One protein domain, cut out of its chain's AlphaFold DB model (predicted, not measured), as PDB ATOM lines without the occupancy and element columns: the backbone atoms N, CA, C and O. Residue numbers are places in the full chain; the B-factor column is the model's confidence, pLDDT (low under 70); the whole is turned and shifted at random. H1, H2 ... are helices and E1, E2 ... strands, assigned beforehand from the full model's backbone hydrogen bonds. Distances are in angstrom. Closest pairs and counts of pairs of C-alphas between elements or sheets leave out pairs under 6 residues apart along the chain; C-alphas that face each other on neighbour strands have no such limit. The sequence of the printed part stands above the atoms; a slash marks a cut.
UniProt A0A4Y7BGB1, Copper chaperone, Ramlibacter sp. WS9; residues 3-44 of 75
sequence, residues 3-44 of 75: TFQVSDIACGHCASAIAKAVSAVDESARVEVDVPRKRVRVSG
ATOM      1  N   THR A   3     -19.643  -2.487 -42.921       85.94
ATOM      2  CA  THR A   3     -20.560  -3.463 -42.309       85.94
ATOM      3  C   THR A   3     -19.802  -4.355 -41.336       85.94
ATOM      4  O   THR A   3     -18.778  -4.928 -41.695       85.94
ATOM      5  N   PHE A   4     -20.348  -4.513 -40.137       86.12
ATOM      6  CA  PHE A   4     -19.817  -5.338 -39.062       86.12
ATOM      7  C   PHE A   4     -20.785  -6.483 -38.751       86.12
ATOM      8  O   PHE A   4     -22.005  -6.298 -38.722       86.12
ATOM      9  N   GLN A   5     -20.239  -7.674 -38.516       87.06
ATOM     10  CA  GLN A   5     -20.970  -8.823 -37.976       87.06
ATOM     11  C   GLN A   5     -20.805  -8.818 -36.457       87.06
ATOM     12  O   GLN A   5     -19.678  -8.864 -35.968       87.06
ATOM     13  N   VAL A   6     -21.910  -8.769 -35.715       84.00
ATOM     14  CA  VAL A   6     -21.893  -8.726 -34.248       84.00
ATOM     15  C   VAL A   6     -22.654  -9.926 -33.708       84.00
ATOM     16  O   VAL A   6     -23.880  -9.917 -33.613       84.00
ATOM     17  N   SER A   7     -21.917 -10.976 -33.353       78.62
ATOM     18  CA  SER A   7     -22.476 -12.264 -32.921       78.62
ATOM     19  C   SER A   7     -23.374 -12.172 -31.678       78.62
ATOM     20  O   SER A   7     -24.268 -13.010 -31.527       78.62
ATOM     21  N   ASP A   8     -23.178 -11.143 -30.846       77.19
ATOM     22  CA  ASP A   8     -23.822 -10.958 -29.536       77.19
ATOM     23  C   ASP A   8     -24.975  -9.926 -29.527       77.19
ATOM     24  O   ASP A   8     -25.409  -9.445 -28.485       77.19
ATOM     25  N   ILE A   9     -25.523  -9.561 -30.693       78.25
ATOM     26  CA  ILE A   9     -26.751  -8.752 -30.740       78.25
ATOM     27  C   ILE A   9     -27.962  -9.651 -30.467       78.25
ATOM     28  O   ILE A   9     -28.400 -10.416 -31.325       78.25
ATOM     29  N   ALA A  10     -28.488  -9.553 -29.246       69.75
ATOM     30  CA  ALA A  10     -29.630 -10.343 -28.784       69.75
ATOM     31  C   ALA A  10     -30.954  -9.557 -28.751       69.75
ATOM     32  O   ALA A  10     -32.023 -10.154 -28.853       69.75
ATOM     33  N   CYS A  11     -30.920  -8.224 -28.605       73.12
ATOM     34  CA  CYS A  11     -32.131  -7.402 -28.500       73.12
ATOM     35  C   CYS A  11     -31.887  -5.916 -28.830       73.12
ATOM     36  O   CYS A  11     -30.747  -5.466 -28.960       73.12
ATOM     37  N   GLY A  12     -32.966  -5.128 -28.931       71.69
ATOM     38  CA  GLY A  12     -32.919  -3.692 -29.253       71.69
ATOM     39  C   GLY A  12     -32.108  -2.815 -28.281       71.69
ATOM     40  O   GLY A  12     -31.718  -1.704 -28.645       71.69
ATOM     41  N   HIS A  13     -31.781  -3.315 -27.082       79.94
ATOM     42  CA  HIS A  13     -30.873  -2.632 -26.152       79.94
ATOM     43  C   HIS A  13     -29.442  -2.563 -26.694       79.94
ATOM     44  O   HIS A  13     -28.827  -1.498 -26.652       79.94
ATOM     45  N   CYS A  14     -28.940  -3.660 -27.274       82.06
ATOM     46  CA  CYS A  14     -27.622  -3.697 -27.907       82.06
ATOM     47  C   CYS A  14     -27.578  -2.730 -29.097       82.06
ATOM     48  O   CYS A  14     -26.641  -1.951 -29.231       82.06
ATOM     49  N   ALA A  15     -28.638  -2.720 -29.915       84.25
ATOM     50  CA  ALA A  15     -28.753  -1.811 -31.056       84.25
ATOM     51  C   ALA A  15     -28.673  -0.336 -30.629       84.25
ATOM     52  O   ALA A  15     -27.928   0.448 -31.217       84.25
ATOM     53  N   SER A  16     -29.389   0.024 -29.562       85.44
ATOM     54  CA  SER A  16     -29.391   1.382 -29.012       85.44
ATOM     55  C   SER A  16     -28.033   1.783 -28.435       85.44
ATOM     56  O   SER A  16     -27.599   2.918 -28.623       85.44
ATOM     57  N   ALA A  17     -27.350   0.869 -27.741       88.19
ATOM     58  CA  ALA A  17     -26.016   1.120 -27.200       88.19
ATOM     59  C   ALA A  17     -24.992   1.376 -28.317       88.19
ATOM     60  O   ALA A  17     -24.223   2.331 -28.236       88.19
ATOM     61  N   ILE A  18     -25.039   0.579 -29.389       85.44
ATOM     62  CA  ILE A  18     -24.155   0.725 -30.553       85.44
ATOM     63  C   ILE A  18     -24.416   2.050 -31.271       85.44
ATOM     64  O   ILE A  18     -23.469   2.773 -31.566       85.44
ATOM     65  N   ALA A  19     -25.682   2.405 -31.507       86.94
ATOM     66  CA  ALA A  19     -26.031   3.680 -32.127       86.94
ATOM     67  C   ALA A  19     -25.479   4.870 -31.322       86.94
ATOM     68  O   ALA A  19     -24.821   5.734 -31.889       86.94
ATOM     69  N   LYS A  20     -25.656   4.866 -29.994       88.62
ATOM     70  CA  LYS A  20     -25.119   5.911 -29.105       88.62
ATOM     71  C   LYS A  20     -23.594   5.992 -29.143       88.62
ATOM     72  O   LYS A  20     -23.055   7.090 -29.194       88.62
ATOM     73  N   ALA A  21     -22.912   4.848 -29.112       88.19
ATOM     74  CA  ALA A  21     -21.455   4.804 -29.160       88.19
ATOM     75  C   ALA A  21     -20.916   5.381 -30.477       88.19
ATOM     76  O   ALA A  21     -19.977   6.169 -30.458       88.19
ATOM     77  N   VAL A  22     -21.541   5.044 -31.609       85.88
ATOM     78  CA  VAL A  22     -21.153   5.598 -32.913       85.88
ATOM     79  C   VAL A  22     -21.437   7.096 -32.980       85.88
ATOM     80  O   VAL A  22     -20.545   7.841 -33.364       85.88
ATOM     81  N   SER A  23     -22.617   7.555 -32.548       86.00
ATOM     82  CA  SER A  23     -22.946   8.987 -32.527       86.00
ATOM     83  C   SER A  23     -22.020   9.807 -31.623       86.00
ATOM     84  O   SER A  23     -21.771  10.970 -31.910       86.00
ATOM     85  N   ALA A  24     -21.476   9.215 -30.553       85.88
ATOM     86  CA  ALA A  24     -20.489   9.874 -29.695       85.88
ATOM     87  C   ALA A  24     -19.124  10.077 -30.383       85.88
ATOM     88  O   ALA A  24     -18.371  10.970 -29.998       85.88
ATOM     89  N   VAL A  25     -18.798   9.252 -31.382       84.44
ATOM     90  CA  VAL A  25     -17.561   9.352 -32.174       84.44
ATOM     91  C   VAL A  25     -17.772  10.224 -33.414       84.44
ATOM     92  O   VAL A  25     -16.915  11.044 -33.742       84.44
ATOM     93  N   ASP A  26     -18.905  10.048 -34.091       80.69
ATOM     94  CA  ASP A  26     -19.314  10.783 -35.284       80.69
ATOM     95  C   ASP A  26     -20.826  11.042 -35.230       80.69
ATOM     96  O   ASP A  26     -21.645  10.168 -35.522       80.69
ATOM     97  N   GLU A  27     -21.201  12.268 -34.869       82.38
ATOM     98  CA  GLU A  27     -22.605  12.688 -34.780       82.38
ATOM     99  C   GLU A  27     -23.307  12.680 -36.151       82.38
ATOM    100  O   GLU A  27     -24.529  12.550 -36.229       82.38
ATOM    101  N   SER A  28     -22.542  12.757 -37.245       83.38
ATOM    102  CA  SER A  28     -23.062  12.700 -38.615       83.38
ATOM    103  C   SER A  28     -23.162  11.271 -39.163       83.38
ATOM    104  O   SER A  28     -23.720  11.065 -40.247       83.38
ATOM    105  N   ALA A  29     -22.668  10.264 -38.435       85.94
ATOM    106  CA  ALA A  29     -22.742   8.875 -38.862       85.94
ATOM    107  C   ALA A  29     -24.165   8.310 -38.749       85.94
ATOM    108  O   ALA A  29     -24.850   8.414 -37.731       85.94
ATOM    109  N   ARG A  30     -24.591   7.602 -39.797       88.12
ATOM    110  CA  ARG A  30     -25.812   6.791 -39.802       88.12
ATOM    111  C   ARG A  30     -25.499   5.354 -39.414       88.12
ATOM    112  O   ARG A  30     -24.622   4.728 -40.010       88.12
ATOM    113  N   VAL A  31     -26.266   4.818 -38.469       88.12
ATOM    114  CA  VAL A  31     -26.152   3.431 -38.005       88.12
ATOM    115  C   VAL A  31     -27.438   2.676 -38.300       88.12
ATOM    116  O   VAL A  31     -28.515   3.077 -37.867       88.12
ATOM    117  N   GLU A  32     -27.321   1.550 -38.994       88.75
ATOM    118  CA  GLU A  32     -28.412   0.597 -39.198       88.75
ATOM    119  C   GLU A  32     -28.066  -0.714 -38.495       88.75
ATOM    120  O   GLU A  32     -27.013  -1.304 -38.745       88.75
ATOM    121  N   VAL A  33     -28.959  -1.199 -37.634       87.00
ATOM    122  CA  VAL A  33     -28.774  -2.460 -36.908       87.00
ATOM    123  C   VAL A  33     -29.826  -3.469 -37.357       87.00
ATOM    124  O   VAL A  33     -31.022  -3.273 -37.160       87.00
ATOM    125  N   ASP A  34     -29.368  -4.571 -37.938       86.19
ATOM    126  CA  ASP A  34     -30.168  -5.723 -38.339       86.19
ATOM    127  C   ASP A  34     -29.945  -6.843 -37.308       86.19
ATOM    128  O   ASP A  34     -28.985  -7.611 -37.389       86.19
ATOM    129  N   VAL A  35     -30.826  -6.901 -36.305       83.56
ATOM    130  CA  VAL A  35     -30.823  -7.918 -35.237       83.56
ATOM    131  C   VAL A  35     -31.011  -9.346 -35.770       83.56
ATOM    132  O   VAL A  35     -30.195 -10.195 -35.411       83.56
ATOM    133  N   PRO A  36     -32.002  -9.661 -36.637       83.56
ATOM    134  CA  PRO A  36     -32.196 -11.041 -37.087       83.56
ATOM    135  C   PRO A  36     -31.007 -11.570 -37.892       83.56
ATOM    136  O   PRO A  36     -30.747 -12.771 -37.882       83.56
ATOM    137  N   ARG A  37     -30.256 -10.688 -38.560       85.69
ATOM    138  CA  ARG A  37     -29.041 -11.065 -39.291       85.69
ATOM    139  C   ARG A  37     -27.747 -10.766 -38.544       85.69
ATOM    140  O   ARG A  37     -26.687 -11.015 -39.107       85.69
ATOM    141  N   LYS A  38     -27.820 -10.246 -37.315       87.69
ATOM    142  CA  LYS A  38     -26.661  -9.897 -36.478       87.69
ATOM    143  C   LYS A  38     -25.653  -8.983 -37.187       87.69
ATOM    144  O   LYS A  38     -24.437  -9.164 -37.086       87.69
ATOM    145  N   ARG A  39     -26.161  -7.996 -37.929       87.69
ATOM    146  CA  ARG A  39     -25.351  -7.051 -38.711       87.69
ATOM    147  C   ARG A  39     -25.551  -5.625 -38.264       87.69
ATOM    148  O   ARG A  39     -26.670  -5.193 -38.021       87.69
ATOM    149  N   VAL A  40     -24.461  -4.877 -38.261       89.00
ATOM    150  CA  VAL A  40     -24.460  -3.435 -38.042       89.00
ATOM    151  C   VAL A  40     -23.816  -2.777 -39.246       89.00
ATOM    152  O   VAL A  40     -22.720  -3.153 -39.657       89.00
ATOM    153  N   ARG A  41     -24.489  -1.798 -39.833       88.25
ATOM    154  CA  ARG A  41     -23.964  -0.989 -40.927       88.25
ATOM    155  C   ARG A  41     -23.753   0.418 -40.421       88.25
ATOM    156  O   ARG A  41     -24.655   0.997 -39.823       88.25
ATOM    157  N   VAL A  42     -22.571   0.954 -40.681       87.75
ATOM    158  CA  VAL A  42     -22.213   2.319 -40.318       87.75
ATOM    159  C   VAL A  42     -21.830   3.072 -41.585       87.75
ATOM    160  O   VAL A  42     -20.948   2.666 -42.349       87.75
ATOM    161  N   SER A  43     -22.523   4.175 -41.816       85.06
ATOM    162  CA  SER A  43     -22.308   5.094 -42.923       85.06
ATOM    163  C   SER A  43     -21.976   6.459 -42.338       85.06
ATOM    164  O   SER A  43     -22.877   7.202 -41.975       85.06
ATOM    165  N   GLY A  44     -20.689   6.766 -42.231       77.38
ATOM    166  CA  GLY A  44     -20.190   8.104 -41.910       77.38
ATOM    167  C   GLY A  44     -19.254   8.591 -43.009       77.38
ATOM    168  O   GLY A  44     -18.828   7.799 -43.863       77.38
TER     169      GLY A  44
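This is residues 3 to 44 of the 75 residues of the protein "Copper chaperone" of Ramlibacter sp. WS9 (UniProt A0A4Y7BGB1). What does the printed part look like? It is a small slab of two layers: a three-stranded sheet, E1 E3 E2, with the single helix H1 packed over one face and the other face bare. H1 runs along the strands, mostly over the edge strand E2, and E2 and E3 form a hairpin. What is the make-up? The 42 printed residues hold E1, H1, E2 and E3 in that order, the sheet is antiparallel and the class is mixed; the whole is compact, with a radius of gyration of the C-alphas of 9.6 A and spans of 25 by 18 by 11 A.

What does E1, residues 3 to 5, pair with? It is antiparallel to the inner strand E3, residues 39 to 43, at 158 degrees, with N 4 and O 40 2.8 A apart, within hydrogen-bond range. Where is H1, residues 12 to 25? It is on the sheet at a height of 9.0 A, and every O i to N i+4 pair in it is within hydrogen-bond range. Its closest C-alphas to E2, residues 30 to 34, are those of Ala 19 and Val 31, 5.9 A apart, with 3 pairs of C-alphas within 8 A; on the local plane it runs along E2 at 22 degrees. It lies over E2, with 8 C-alphas falling on E2 and 2 on E3, only just not over E3. How does the hairpin E2 and E3 pair? They are antiparallel at 167 degrees, with N 32 and O 41 2.8 A apart, within hydrogen-bond range. E1, H1 and E2 form a split strand-helix-strand unit, two strands running the same way with E3 between them, and its crossover is right-handed.

Where does E1 begin? C-alpha 3 is at (-20.560, -3.463, -42.309), and E1 is 6.9 A long. How long are the others? H1 measures 20.4 A from C-alpha 12 at (-32.919, -3.692, -29.253), E2 13.3 A and E3 13.2 A, ending at C-alpha 43 at (-22.308, 5.094, -42.923).

How large is it? The two C-alphas farthest apart, those of Ala 10 and Ser 28, are 25.9 A apart. Are there cuts or long links? The printed part has no cut; the links H1 to E2 and E2 to E3 are tight, and E1 to H1 is short. Where is confidence low? The mean pLDDT of the printed part is 84.0, and residue 10 is under 70.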